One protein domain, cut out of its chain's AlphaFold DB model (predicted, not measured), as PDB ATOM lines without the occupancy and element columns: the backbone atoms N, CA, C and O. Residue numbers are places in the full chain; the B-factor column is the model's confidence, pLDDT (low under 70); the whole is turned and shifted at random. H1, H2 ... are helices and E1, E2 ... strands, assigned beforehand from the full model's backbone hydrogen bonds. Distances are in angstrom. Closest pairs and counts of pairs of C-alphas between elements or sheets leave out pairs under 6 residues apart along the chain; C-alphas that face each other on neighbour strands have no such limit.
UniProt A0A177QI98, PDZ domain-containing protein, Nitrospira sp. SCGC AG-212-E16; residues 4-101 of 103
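Overview. This is residues 4 to 101 of the 103 residues of the protein "PDZ domain-containing protein" of Nitrospira sp. SCGC AG-212-E16 (UniProt A0A177QI98). What does the model look like? A strongly twisted, curled sheet of five strands, far from a closed barrel, makes the body, and the long helix H1 runs out from its E1 side, with residues 4 to 10 sticking out free. Short helix H2 sits at the ends of E1, E2 and E5, and short H3 lies beside E1, E2 and E3. What is it made of? The printed part has 98 residues with three named helices and five named strands in the order H1 E1 E2 H2 E3 H3 E4 E5; the sheet, antiparallel throughout, runs E1 E2 E3 E4 E5, and the class is mixed, helices and strands. How large is it? It is compact, with a radius of gyration of the C-alphas of 12.9 A, and spans 39 by 30 by 21 A.

Along the chain. Where does the first half lie? H1, residues 4 to 25, is 31.0 A long and begins at C-alpha 4, (-20.274, 17.497, 25.587). E1 is residues 32 to 34, E2 residues 42 to 47, 12.7 A, and H2 residues 52 to 55. What follows? E3 is residues 63 to 67, 11.5 A, and H3 residues 75 to 78. E4, residues 85 to 91, is 18.0 A long, and E5, residues 94 to 100, is 18.5 A long and ends at C-alpha 100, (-21.225, 34.565, 59.158).

Arrangement. How does H1 stand to the sheet? It only grazes the sheet, with residues 12 to 23; its closest C-alphas to E1 are those of Ala 19 and Val 33, 5.2 A. Which N and O atoms pair the strands? E1 and E2, a hairpin, have N 33 and O 46 at 2.9 A, and E2 and E3 have N 64 and O 42 at 2.8 A, within hydrogen-bond range. E3 and E4 have N 65 and O 88 at 2.8 A; the hairpin E4 and E5 has N 87 and O 98 at 2.8 A. E2 is staggered, pairing with E3 over residues 42 to 43 and with E1 over 44 to 47. Where are the short helices? H2 stands at the sheet's level, with a height over the sheet of 2.0 A; its closest C-alphas to E5 are those of Pro 52 and Val 100, 6.1 A, and its closest to E2 are those of His 54 and Val 47, 6.0 A. H3 has a height over the sheet of 7.2 A and lies over none of its strands; the C-alphas of Val 42 and Trp 75 are its closest to E2, 5.8 A. What of the helix backbones? In H1 every O i to N i+4 pair is within hydrogen-bond range; H2 and H3 are too short for such a pair.

Size, cuts and confidence. How far does it reach? The two C-alphas farthest apart are those of Asp 4 and Pro 84, 41.5 A. Is it continuous? The printed part has no cut; the links E2 to H2 and E4 to E5 are tight, and the others are short. Where is confidence low? The mean pLDDT of the printed part is 81.3, and residues 5 to 6, 8 to 27, 36 to 39 and 80 are under 70.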
ATOM      1  N   ASP A   4     -19.686  17.329  24.257       77.69
ATOM      2  CA  ASP A   4     -20.274  17.497  25.587       77.69
ATOM      3  C   ASP A   4     -19.223  17.846  26.643       77.69
ATOM      4  O   ASP A   4     -19.422  18.785  27.409       77.69
ATOM      5  N   ALA A   5     -18.058  17.188  26.619       67.50
ATOM      6  CA  ALA A   5     -16.948  17.520  27.513       67.50
ATOM      7  C   ALA A   5     -16.422  18.947  27.273       67.50
ATOM      8  O   ALA A   5     -16.144  19.672  28.224       67.50
ATOM      9  N   TYR A   6     -16.347  19.385  26.010       63.72
ATOM     10  CA  TYR A   6     -15.979  20.764  25.668       63.72
ATOM     11  C   TYR A   6     -17.007  21.783  26.175       63.72
ATOM     12  O   TYR A   6     -16.637  22.796  26.759       63.72
ATOM     13  N   ARG A   7     -18.305  21.507  26.005       70.06
ATOM     14  CA  ARG A   7     -19.375  22.385  26.503       70.06
ATOM     15  C   ARG A   7     -19.394  22.470  28.023       70.06
ATOM     16  O   ARG A   7     -19.572  23.567  28.542       70.06
ATOM     17  N   ALA A   8     -19.184  21.353  28.718       66.50
ATOM     18  CA  ALA A   8     -19.083  21.316  30.173       66.50
ATOM     19  C   ALA A   8     -17.872  22.122  30.670       66.50
ATOM     20  O   ALA A   8     -18.040  23.008  31.502       66.50
ATOM     21  N   ALA A   9     -16.691  21.908  30.083       61.06
ATOM     22  CA  ALA A   9     -15.472  22.629  30.450       61.06
ATOM     23  C   ALA A   9     -15.574  24.143  30.189       61.06
ATOM     24  O   ALA A   9     -15.216  24.951  31.043       61.06
ATOM     25  N   VAL A  10     -16.121  24.550  29.037       62.06
ATOM     26  CA  VAL A  10     -16.363  25.970  28.724       62.06
ATOM     27  C   VAL A  10     -17.418  26.563  29.661       62.06
ATOM     28  O   VAL A  10     -17.277  27.697  30.110       62.06
ATOM     29  N   SER A  11     -18.461  25.798  29.991       63.91
ATOM     30  CA  SER A  11     -19.514  26.185  30.933       63.91
ATOM     31  C   SER A  11     -18.962  26.445  32.333       63.91
ATOM     32  O   SER A  11     -19.329  27.447  32.945       63.91
ATOM     33  N   GLU A  12     -18.090  25.561  32.807       66.94
ATOM     34  CA  GLU A  12     -17.435  25.647  34.105       66.94
ATOM     35  C   GLU A  12     -16.478  26.845  34.145       66.94
ATOM     36  O   GLU A  12     -16.617  27.714  35.006       66.94
ATOM     37  N   ALA A  13     -15.602  26.981  33.143       64.50
ATOM     38  CA  ALA A  13     -14.690  28.117  33.019       64.50
ATOM     39  C   ALA A  13     -15.431  29.463  32.930       64.50
ATOM     40  O   ALA A  13     -15.033  30.430  33.571       64.50
ATOM     41  N   THR A  14     -16.547  29.524  32.195       65.44
ATOM     42  CA  THR A  14     -17.373  30.740  32.098       65.44
ATOM     43  C   THR A  14     -18.034  31.081  33.435       65.44
ATOM     44  O   THR A  14     -18.047  32.251  33.806       65.44
ATOM     45  N   SER A  15     -18.546  30.092  34.184       64.31
ATOM     46  CA  SER A  15     -19.078  30.331  35.537       64.31
ATOM     47  C   SER A  15     -17.988  30.859  36.468       64.31
ATOM     48  O   SER A  15     -18.226  31.848  37.149       64.31
ATOM     49  N   TYR A  16     -16.785  30.275  36.450       65.88
ATOM     50  CA  TYR A  16     -15.669  30.767  37.264       65.88
ATOM     51  C   TYR A  16     -15.257  32.195  36.891       65.88
ATOM     52  O   TYR A  16     -15.086  33.019  37.785       65.88
ATOM     53  N   VAL A  17     -15.143  32.519  35.597       67.94
ATOM     54  CA  VAL A  17     -14.789  33.876  35.144       67.94
ATOM     55  C   VAL A  17     -15.865  34.881  35.550       67.94
ATOM     56  O   VAL A  17     -15.543  35.913  36.128       67.94
ATOM     57  N   MET A  18     -17.145  34.579  35.327       62.94
ATOM     58  CA  MET A  18     -18.240  35.475  35.719       62.94
ATOM     59  C   MET A  18     -18.338  35.634  37.239       62.94
ATOM     60  O   MET A  18     -18.524  36.746  37.722       62.94
ATOM     61  N   ALA A  19     -18.164  34.556  38.003       62.31
ATOM     62  CA  ALA A  19     -18.182  34.600  39.460       62.31
ATOM     63  C   ALA A  19     -16.986  35.382  40.028       62.31
ATOM     64  O   ALA A  19     -17.162  36.164  40.961       62.31
ATOM     65  N   ALA A  20     -15.796  35.246  39.437       62.28
ATOM     66  CA  ALA A  20     -14.629  36.055  39.782       62.28
ATOM     67  C   ALA A  20     -14.855  37.542  39.465       62.28
ATOM     68  O   ALA A  20     -14.536  38.395  40.288       62.28
ATOM     69  N   LEU A  21     -15.469  37.865  38.321       61.25
ATOM     70  CA  LEU A  21     -15.813  39.243  37.959       61.25
ATOM     71  C   LEU A  21     -16.869  39.840  38.903       61.25
ATOM     72  O   LEU A  21     -16.692  40.954  39.382       61.25
ATOM     73  N   VAL A  22     -17.928  39.102  39.242       62.56
ATOM     74  CA  VAL A  22     -18.933  39.546  40.229       62.56
ATOM     75  C   VAL A  22     -18.309  39.718  41.616       62.56
ATOM     76  O   VAL A  22     -18.661  40.648  42.334       62.56
ATOM     77  N   SER A  23     -17.340  38.871  41.971       62.03
ATOM     78  CA  SER A  23     -16.595  38.980  43.228       62.03
ATOM     79  C   SER A  23     -15.663  40.188  43.273       62.03
ATOM     80  O   SER A  23     -15.510  40.792  44.328       62.03
ATOM     81  N   ALA A  24     -15.031  40.523  42.148       60.56
ATOM     82  CA  ALA A  24     -14.072  41.619  42.049       60.56
ATOM     83  C   ALA A  24     -14.735  42.989  41.834       60.56
ATOM     84  O   ALA A  24     -14.137  44.009  42.170       60.56
ATOM     85  N   PHE A  25     -15.946  43.022  41.264       56.00
ATOM     86  CA  PHE A  25     -16.597  44.258  40.811       56.00
ATOM     87  C   PHE A  25     -18.024  44.478  41.357       56.00
ATOM     88  O   PHE A  25     -18.635  45.493  41.031       56.00
ATOM     89  N   GLY A  26     -18.566  43.574  42.183       62.75
ATOM     90  CA  GLY A  26     -19.859  43.717  42.874       62.75
ATOM     91  C   GLY A  26     -19.736  43.681  44.406       62.75
ATOM     92  O   GLY A  26     -18.653  43.462  44.942       62.75
ATOM     93  N   ASP A  27     -20.849  43.875  45.126       67.81
ATOM     94  CA  ASP A  27     -20.910  43.772  46.597       67.81
ATOM     95  C   ASP A  27     -20.834  42.297  47.057       67.81
ATOM     96  O   ASP A  27     -21.809  41.685  47.485       67.81
ATOM     97  N   ASN A  28     -19.665  41.669  46.920       74.81
ATOM     98  CA  ASN A  28     -19.424  40.306  47.396       74.81
ATOM     99  C   ASN A  28     -19.021  40.293  48.875       74.81
ATOM    100  O   ASN A  28     -17.935  39.838  49.235       74.81
ATOM    101  N   THR A  29     -19.912  40.783  49.739       79.25
ATOM    102  CA  THR A  29     -19.669  40.883  51.188       79.25
ATOM    103  C   THR A  29     -19.273  39.538  51.824       79.25
ATOM    104  O   THR A  29     -18.500  39.512  52.780       79.25
ATOM    105  N   LEU A  30     -19.750  38.404  51.295       82.94
ATOM    106  CA  LEU A  30     -19.404  37.079  51.822       82.94
ATOM    107  C   LEU A  30     -18.058  36.536  51.312       82.94
ATOM    108  O   LEU A  30     -17.453  35.720  52.001       82.94
ATOM    109  N   GLY A  31     -17.579  36.958  50.138       83.19
ATOM    110  CA  GLY A  31     -16.393  36.382  49.492       83.19
ATOM    111  C   GLY A  31     -16.639  35.010  48.854       83.19
ATOM    112  O   GLY A  31     -15.751  34.156  48.848       83.19
ATOM    113  N   LEU A  32     -17.849  34.774  48.337       84.75
ATOM    114  CA  LEU A  32     -18.208  33.521  47.663       84.75
ATOM    115  C   LEU A  32     -17.992  33.620  46.154       84.75
ATOM    116  O   LEU A  32     -18.197  34.670  45.551       84.75
ATOM    117  N   VAL A  33     -17.652  32.487  45.546       81.25
ATOM    118  CA  VAL A  33     -17.696  32.270  44.097       81.25
ATOM    119  C   VAL A  33     -18.934  31.408  43.819       81.25
ATOM    120  O   VAL A  33     -18.879  30.196  44.033       81.25
ATOM    121  N   PRO A  34     -20.077  31.991  43.425       78.56
ATOM    122  CA  PRO A  34     -21.320  31.244  43.240       78.56
ATOM    123  C   PRO A  34     -21.389  30.522  41.894       78.56
ATOM    124  O   PRO A  34     -20.863  30.998  40.886       78.56
ATOM    125  N   ASP A  35     -22.148  29.431  41.843       77.00
ATOM    126  CA  ASP A  35     -22.708  28.961  40.581       77.00
ATOM    127  C   ASP A  35     -23.941  29.794  40.216       77.00
ATOM    128  O   ASP A  35     -24.952  29.792  40.917       77.00
ATOM    129  N   VAL A  36     -23.865  30.504  39.093       68.62
ATOM    130  CA  VAL A  36     -24.950  31.357  38.587       68.62
ATOM    131  C   VAL A  36     -26.011  30.585  37.793       68.62
ATOM    132  O   VAL A  36     -26.986  31.180  37.337       68.62
ATOM    133  N   LYS A  37     -25.825  29.276  37.584       64.75
ATOM    134  CA  LYS A  37     -26.717  28.447  36.755       64.75
ATOM    135  C   LYS A  37     -27.767  27.691  37.556       64.75
ATOM    136  O   LYS A  37     -28.769  27.265  36.981       64.75
ATOM    137  N   VAL A  38     -27.538  27.506  38.852       61.41
ATOM    138  CA  VAL A  38     -28.424  26.720  39.709       61.41
ATOM    139  C   VAL A  38     -29.627  27.564  40.109       61.41
ATOM    140  O   VAL A  38     -29.497  28.706  40.547       61.41
ATOM    141  N   ARG A  39     -30.809  26.981  39.922       61.03
ATOM    142  CA  ARG A  39     -32.073  27.475  40.464       61.03
ATOM    143  C   ARG A  39     -32.380  26.640  41.708       61.03
ATOM    144  O   ARG A  39     -32.022  25.466  41.746       61.03
ATOM    145  N   ASP A  40     -32.978  27.268  42.716       71.00
ATOM    146  CA  ASP A  40     -33.416  26.675  43.998       71.00
ATOM    147  C   ASP A  40     -32.352  26.560  45.108       71.00
ATOM    148  O   ASP A  40     -32.695  26.231  46.241       71.00
ATOM    149  N   ALA A  41     -31.081  26.863  44.823       77.62
ATOM    150  CA  ALA A  41     -30.022  27.036  45.823       77.62
ATOM    151  C   ALA A  41     -28.817  27.768  45.215       77.62
ATOM    152  O   ALA A  41     -28.607  27.722  44.002       77.62
ATOM    153  N   VAL A  42     -27.967  28.362  46.053       84.19
ATOM    154  CA  VAL A  42     -26.672  28.902  45.610       84.19
ATOM    155  C   VAL A  42     -25.573  27.893  45.907       84.19
ATOM    156  O   VAL A  42     -25.193  27.707  47.062       84.19
ATOM    157  N   ALA A  43     -25.040  27.247  44.869       88.44
ATOM    158  CA  ALA A  43     -23.873  26.383  45.019       88.44
ATOM    159  C   ALA A  43     -22.590  27.220  45.133       88.44
ATOM    160  O   ALA A  43     -22.363  28.146  44.354       88.44
ATOM    161  N   VAL A  44     -21.739  26.877  46.094       88.50
ATOM    162  CA  VAL A  44     -20.448  27.521  46.338       88.50
ATOM    163  C   VAL A  44     -19.379  26.807  45.514       88.50
ATOM    164  O   VAL A  44     -18.981  25.683  45.818       88.50
ATOM    165  N   LEU A  45     -18.880  27.460  44.467       85.50
ATOM    166  CA  LEU A  45     -17.791  26.958  43.618       85.50
ATOM    167  C   LEU A  45     -16.406  27.255  44.204       85.50
ATOM    168  O   LEU A  45     -15.422  26.607  43.844       85.50
ATOM    169  N   GLY A  46     -16.336  28.202  45.134       85.31
ATOM    170  CA  GLY A  46     -15.125  28.605  45.831       85.31
ATOM    171  C   GLY A  46     -15.427  29.613  46.934       85.31
ATOM    172  O   GLY A  46     -16.482  30.247  46.944       85.31
ATOM    173  N   VAL A  47     -14.484  29.746  47.860       89.12
ATOM    174  CA  VAL A  47     -14.525  30.712  48.958       89.12
ATOM    175  C   VAL A  47     -13.179  31.421  48.971       89.12
ATOM    176  O   VAL A  47     -12.149  30.759  48.865       89.12
ATOM    177  N   LEU A  48     -13.184  32.749  49.038       87.06
ATOM    178  CA  LEU A  48     -11.954  33.537  49.077       87.06
ATOM    179  C   LEU A  48     -11.301  33.436  50.459       87.06
ATOM    180  O   LEU A  48     -11.968  33.645  51.475       87.06
ATOM    181  N   ASP A  49      -9.999  33.162  50.503       86.75
ATOM    182  CA  ASP A  49      -9.252  33.079  51.759       86.75
ATOM    183  C   ASP A  49      -9.319  34.401  52.538       86.75
ATOM    184  O   ASP A  49      -9.248  35.494  51.978       86.75
ATOM    185  N   GLY A  50      -9.491  34.293  53.855       87.62
ATOM    186  CA  GLY A  50      -9.640  35.438  54.765       87.62
ATOM    187  C   GLY A  50     -10.981  36.184  54.679       87.62
ATOM    188  O   GLY A  50     -11.198  37.108  55.458       87.62
ATOM    189  N   SER A  51     -11.894  35.794  53.782       90.06
ATOM    190  CA  SER A  51     -13.240  36.381  53.701       90.06
ATOM    191  C   SER A  51     -14.123  36.019  54.906       90.06
ATOM    192  O   SER A  51     -13.870  35.007  55.569       90.06
ATOM    193  N   PRO A  52     -15.219  36.765  55.161       92.00
ATOM    194  CA  PRO A  52     -16.214  36.393  56.168       92.00
ATOM    195  C   PRO A  52     -16.714  34.950  56.029       92.00
ATOM    196  O   PRO A  52     -16.798  34.231  57.024       92.00
ATOM    197  N   ALA A  53     -16.992  34.486  54.804       91.69
ATOM    198  CA  ALA A  53     -17.425  33.110  54.574       91.69
ATOM    199  C   ALA A  53     -16.329  32.084  54.897       91.69
ATOM    200  O   ALA A  53     -16.629  31.040  55.479       91.69
ATOM    201  N   HIS A  54     -15.067  32.377  54.565       93.88
ATOM    202  CA  HIS A  54     -13.940  31.513  54.918       93.88
ATOM    203  C   HIS A  54     -13.788  31.390  56.436       93.88
ATOM    204  O   HIS A  54     -13.712  30.279  56.959       93.88
ATOM    205  N   LEU A  55     -13.820  32.520  57.147       94.94
ATOM    206  CA  LEU A  55     -13.712  32.564  58.608       94.94
ATOM    207  C   LEU A  55     -14.885  31.853  59.300       94.94
ATOM    208  O   LEU A  55     -14.694  31.206  60.325       94.94
ATOM    209  N   ALA A  56     -16.079  31.907  58.707       95.50
ATOM    210  CA  ALA A  56     -17.259  31.185  59.176       95.50
ATOM    211  C   ALA A  56     -17.252  29.679  58.832       95.50
ATOM    212  O   ALA A  56     -18.110  28.930  59.298       95.50
ATOM    213  N   GLY A  57     -16.294  29.206  58.027       95.62
ATOM    214  CA  GLY A  57     -16.136  27.790  57.691       95.62
ATOM    215  C   GLY A  57     -16.977  27.294  56.509       95.62
ATOM    216  O   GLY A  57     -17.160  26.072  56.368       95.62
ATOM    217  N   LEU A  58     -17.466  28.197  55.648       95.25
ATOM    218  CA  LEU A  58     -18.004  27.809  54.341       95.25
ATOM    219  C   LEU A  58     -16.909  27.212  53.462       95.25
ATOM    220  O   LEU A  58     -15.728  27.542  53.573       95.25
ATOM    221  N   ARG A  59     -17.313  26.298  52.581       94.12
ATOM    222  CA  ARG A  59     -16.408  25.547  51.713       94.12
ATOM    223  C   ARG A  59     -17.004  25.380  50.323       94.12
ATOM    224  O   ARG A  59     -18.217  25.410  50.133       94.12
ATOM    225  N   LYS A  60     -16.127  25.136  49.348       90.56
ATOM    226  CA  LYS A  60     -16.535  24.661  48.024       90.56
ATOM    227  C   LYS A  60     -17.417  23.415  48.164       90.56
ATOM    228  O   LYS A  60     -17.080  22.506  48.919       90.56
ATOM    229  N   GLY A  61     -18.506  23.377  47.405       90.69
ATOM    230  CA  GLY A  61     -19.501  22.307  47.435       90.69
ATOM    231  C   GLY A  61     -20.670  22.562  48.386       90.69
ATOM    232  O   GLY A  61     -21.664  21.846  48.293       90.69
ATOM    233  N   ASP A  62     -20.601  23.584  49.244       94.50
ATOM    234  CA  ASP A  62     -21.767  24.009  50.019       94.50
ATOM    235  C   ASP A  62     -22.882  24.487  49.093       94.50
ATOM    236  O   ASP A  62     -22.637  25.154  48.086       94.50
ATOM    237  N   ARG A  63     -24.124  24.188  49.463       92.94
ATOM    238  CA  ARG A  63     -25.311  24.753  48.824       92.94
ATOM    239  C   ARG A  63     -26.040  25.613  49.834       92.94
ATOM    240  O   ARG A  63     -26.609  25.084  50.781       92.94
ATOM    241  N   VAL A  64     -26.031  26.928  49.648       92.25
ATOM    242  CA  VAL A  64     -26.806  27.839  50.495       92.25
ATOM    243  C   VAL A  64     -28.276  27.703  50.116       92.25
ATOM    244  O   VAL A  64     -28.646  27.945  48.966       92.25
ATOM    245  N   LEU A  65     -29.089  27.286  51.086       93.12
ATOM    246  CA  LEU A  65     -30.526  27.065  50.940       93.12
ATOM    247  C   LEU A  65     -31.333  28.238  51.492       93.12
ATOM    248  O   LEU A  65     -32.364  28.605  50.929       93.12
ATOM    249  N   MET A  66     -30.876  28.825  52.602       93.25
ATOM    250  CA  MET A  66     -31.545  29.949  53.257       93.25
ATOM    251  C   MET A  66     -30.543  30.940  53.843       93.25
ATOM    252  O   MET A  66     -29.443  30.564  54.249       93.25
ATOM    253  N   VAL A  67     -30.980  32.192  53.958       92.25
ATOM    254  CA  VAL A  67     -30.293  33.277  54.663       92.25
ATOM    255  C   VAL A  67     -31.267  33.939  55.616       92.25
ATOM    256  O   VAL A  67     -32.332  34.373  55.191       92.25
ATOM    257  N   ASN A  68     -30.917  34.053  56.896       92.25
ATOM    258  CA  ASN A  68     -31.746  34.708  57.914       92.25
ATOM    259  C   ASN A  68     -33.204  34.191  57.907       92.25
ATOM    260  O   ASN A  68     -34.158  34.959  58.012       92.25
ATOM    261  N   GLY A  69     -33.372  32.877  57.717       91.25
ATOM    262  CA  GLY A  69     -34.676  32.211  57.630       91.25
ATOM    263  C   GLY A  69     -35.433  32.397  56.306       91.25
ATOM    264  O   GLY A  69     -36.542  31.889  56.179       91.25
ATOM    265  N   GLN A  70     -34.866  33.098  55.321       90.44
ATOM    266  CA  GLN A  70     -35.461  33.291  53.996       90.44
ATOM    267  C   GLN A  70     -34.822  32.341  52.970       90.44
ATOM    268  O   GLN A  70     -33.593  32.320  52.867       90.44
ATOM    269  N   PRO A  71     -35.605  31.566  52.193       90.06
ATOM    270  CA  PRO A  71     -35.083  30.749  51.101       90.06
ATOM    271  C   PRO A  71     -34.331  31.575  50.064       90.06
ATOM    272  O   PRO A  71     -34.776  32.659  49.681       90.06
ATOM    273  N   VAL A  72     -33.217  31.039  49.570       86.25
ATOM    274  CA  VAL A  72     -32.450  31.649  48.483       86.25
ATOM    275  C   VAL A  72     -32.455  30.749  47.262       86.25
ATOM    276  O   VAL A  72     -32.131  29.568  47.328       86.25
ATOM    277  N   THR A  73     -32.839  31.318  46.126       81.94
ATOM    278  CA  THR A  73     -32.990  30.580  44.865       81.94
ATOM    279  C   THR A  73     -31.999  31.028  43.802       81.94
ATOM    280  O   THR A  73     -31.791  30.304  42.830       81.94
ATOM    281  N   THR A  74     -31.379  32.200  43.981       78.56
ATOM    282  CA  THR A  74     -30.363  32.756  43.085       78.56
ATOM    283  C   THR A  74     -29.261  33.463  43.869       78.56
ATOM    284  O   THR A  74     -29.462  33.925  44.993       78.56
ATOM    285  N   TRP A  75     -28.088  33.613  43.247       74.25
ATOM    286  CA  TRP A  75     -26.978  34.385  43.816       74.25
ATOM    287  C   TRP A  75     -27.367  35.826  44.161       74.25
ATOM    288  O   TRP A  75     -26.956  36.354  45.188       74.25
ATOM    289  N   THR A  76     -28.196  36.459  43.332       72.94
ATOM    290  CA  THR A  76     -28.654  37.836  43.562       72.94
ATOM    291  C   THR A  76     -29.486  37.984  44.836       72.94
ATOM    292  O   THR A  76     -29.613  39.092  45.332       72.94
ATOM    293  N   SER A  77     -30.028  36.899  45.400       73.00
ATOM    294  CA  SER A  77     -30.683  36.928  46.715       73.00
ATOM    295  C   SER A  77     -29.693  37.084  47.876       73.00
ATOM    296  O   SER A  77     -30.107  37.442  48.973       73.00
ATOM    297  N   LEU A  78     -28.401  36.813  47.653       72.38
ATOM    298  CA  LEU A  78     -27.334  36.958  48.650       72.38
ATOM    299  C   LEU A  78     -26.688  38.344  48.647       72.38
ATOM    300  O   LEU A  78     -25.804  38.590  49.463       72.38
ATOM    301  N   VAL A  79     -27.070  39.234  47.728       71.56
ATOM    302  CA  VAL A  79     -26.384  40.513  47.535       71.56
ATOM    303  C   VAL A  79     -27.399  41.642  47.312       71.56
ATOM    304  O   VAL A  79     -28.149  41.573  46.337       71.56
ATOM    305  N   PRO A  80     -27.415  42.701  48.146       69.81
ATOM    306  CA  PRO A  80     -26.533  42.960  49.290       69.81
ATOM    307  C   PRO A  80     -26.999  42.234  50.564       69.81
ATOM    308  O   PRO A  80     -28.170  42.309  50.939       69.81
ATOM    309  N   LEU A  81     -26.076  41.559  51.256       81.69
ATOM    310  CA  LEU A  81     -26.336  40.914  52.545       81.69
ATOM    311  C   LEU A  81     -25.629  41.658  53.678       81.69
ATOM    312  O   LEU A  81     -24.411  41.818  53.673       81.69
ATOM    313  N   SER A  82     -26.397  42.050  54.690       86.19
ATOM    314  CA  SER A  82     -25.858  42.604  55.932       86.19
ATOM    315  C   SER A  82     -25.351  41.498  56.855       86.19
ATOM    316  O   SER A  82     -26.009  40.472  57.019       86.19
ATOM    317  N   LEU A  83     -24.208  41.738  57.502       87.50
ATOM    318  CA  LEU A  83     -23.653  40.864  58.539       87.50
ATOM    319  C   LEU A  83     -23.987  41.389  59.953       87.50
ATOM    320  O   LEU A  83     -23.987  42.610  60.147       87.50
ATOM    321  N   PRO A  84     -24.196  40.506  60.950       93.69
ATOM    322  CA  PRO A  84     -24.104  39.050  60.852       93.69
ATOM    323  C   PRO A  84     -25.268  38.440  60.063       93.69
ATOM    324  O   PRO A  84     -26.366  38.990  60.032       93.69
ATOM    325  N   ALA A  85     -25.010  37.298  59.438       92.81
ATOM    326  CA  ALA A  85     -26.013  36.543  58.705       92.81
ATOM    327  C   ALA A  85     -25.961  35.066  59.087       92.81
ATOM    328  O   ALA A  85     -24.889  34.503  59.295       92.81
ATOM    329  N   ILE A  86     -27.126  34.437  59.159       95.12
ATOM    330  CA  ILE A  86     -27.273  33.010  59.422       95.12
ATOM    331  C   ILE A  86     -27.568  32.322  58.095       95.12
ATOM    332  O   ILE A  86     -28.583  32.604  57.460       95.12
ATOM    333  N   LEU A  87     -26.681  31.430  57.675       94.50
ATOM    334  CA  LEU A  87     -26.819  30.646  56.457       94.50
ATOM    335  C   LEU A  87     -27.238  29.225  56.817       94.50
ATOM    336  O   LEU A  87     -26.545  28.562  57.581       94.50
ATOM    337  N   ASN A  88     -28.326  28.731  56.231       95.81
ATOM    338  CA  ASN A  88     -28.576  27.294  56.201       95.81
ATOM    339  C   ASN A  88     -27.963  26.742  54.913       95.81
ATOM    340  O   ASN A  88     -28.340  27.162  53.813       95.81
ATOM    341  N   VAL A  89     -27.002  25.838  55.061       95.69
ATOM    342  CA  VAL A  89     -26.281  25.220  53.953       95.69
ATOM    343  C   VAL A  89     -26.462  23.713  53.967       95.69
ATOM    344  O   VAL A  89     -26.436  23.083  55.017       95.69
ATOM    345  N   GLU A  90     -26.574  23.111  52.796       95.38
ATOM    346  CA  GLU A  90     -26.426  21.674  52.621       95.38
ATOM    347  C   GLU A  90     -24.981  21.359  52.229       95.38
ATOM    348  O   GLU A  90     -24.459  21.897  51.250       95.38
ATOM    349  N   ARG A  91     -24.344  20.460  52.984       95.00
ATOM    350  CA  ARG A  91     -23.026  19.895  52.683       95.00
ATOM    351  C   ARG A  91     -23.128  18.380  52.744       95.00
ATOM    352  O   ARG A  91     -23.480  17.836  53.790       95.00
ATOM    353  N   GLU A  92     -22.823  17.711  51.632       93.44
ATOM    354  CA  GLU A  92     -22.850  16.239  51.533       93.44
ATOM    355  C   GLU A  92     -24.204  15.643  51.982       93.44
ATOM    356  O   GLU A  92     -24.262  14.661  52.717       93.44
ATOM    357  N   GLY A  93     -25.316  16.282  51.597       93.50
ATOM    358  CA  GLY A  93     -26.673  15.850  51.961       93.50
ATOM    359  C   GLY A  93     -27.124  16.228  53.377       93.50
ATOM    360  O   GLY A  93     -28.272  15.986  53.737       93.50
ATOM    361  N   THR A  94     -26.254  16.831  54.194       95.44
ATOM    362  CA  THR A  94     -26.587  17.254  55.561       95.44
ATOM    363  C   THR A  94     -26.760  18.766  55.629       95.44
ATOM    364  O   THR A  94     -25.845  19.507  55.269       95.44
ATOM    365  N   GLN A  95     -27.904  19.228  56.140       95.44
ATOM    366  CA  GLN A  95     -28.124  20.650  56.409       95.44
ATOM    367  C   GLN A  95     -27.403  21.105  57.678       95.44
ATOM    368  O   GLN A  95     -27.332  20.375  58.668       95.44
ATOM    369  N   ARG A  96     -26.854  22.317  57.636       95.94
ATOM    370  CA  ARG A  96     -26.083  22.934  58.714       95.94
ATOM    371  C   ARG A  96     -26.366  24.420  58.756       95.94
ATOM    372  O   ARG A  96     -26.452  25.071  57.720       95.94
ATOM    373  N   GLU A  97     -26.440  24.951  59.962       96.81
ATOM    374  CA  GLU A  97     -26.492  26.386  60.174       96.81
ATOM    375  C   GLU A  97     -25.072  26.933  60.358       96.81
ATOM    376  O   GLU A  97     -24.278  26.381  61.121       96.81
ATOM    377  N   ILE A  98     -24.739  27.996  59.628       96.31
ATOM    378  CA  ILE A  98     -23.453  28.687  59.686       96.31
ATOM    379  C   ILE A  98     -23.718  30.171  59.914       96.31
ATOM    380  O   ILE A  98     -24.322  30.843  59.079       96.31
ATOM    381  N   THR A  99     -23.232  30.700  61.032       96.56
ATOM    382  CA  THR A  99     -23.261  32.140  61.296       96.56
ATOM    383  C   THR A  99     -22.032  32.801  60.683       96.56
ATOM    384  O   THR A  99     -20.901  32.509  61.064       96.56
ATOM    385  N   VAL A 100     -22.259  33.724  59.755       93.88
ATOM    386  CA  VAL A 100     -21.225  34.565  59.158       93.88
ATOM    387  C   VAL A 100     -21.225  35.917  59.853       93.88
ATOM    388  O   VAL A 100     -22.264  36.562  59.990       93.88
ATOM    389  N   THR A 101     -20.054  36.362  60.292       92.50
ATOM    390  CA  THR A 101     -19.858  37.640  60.987       92.50
ATOM    391  C   THR A 101     -18.794  38.463  60.264       92.50
ATOM    392  O   THR A 101     -18.143  37.964  59.345       92.50
TER     393      THR A 101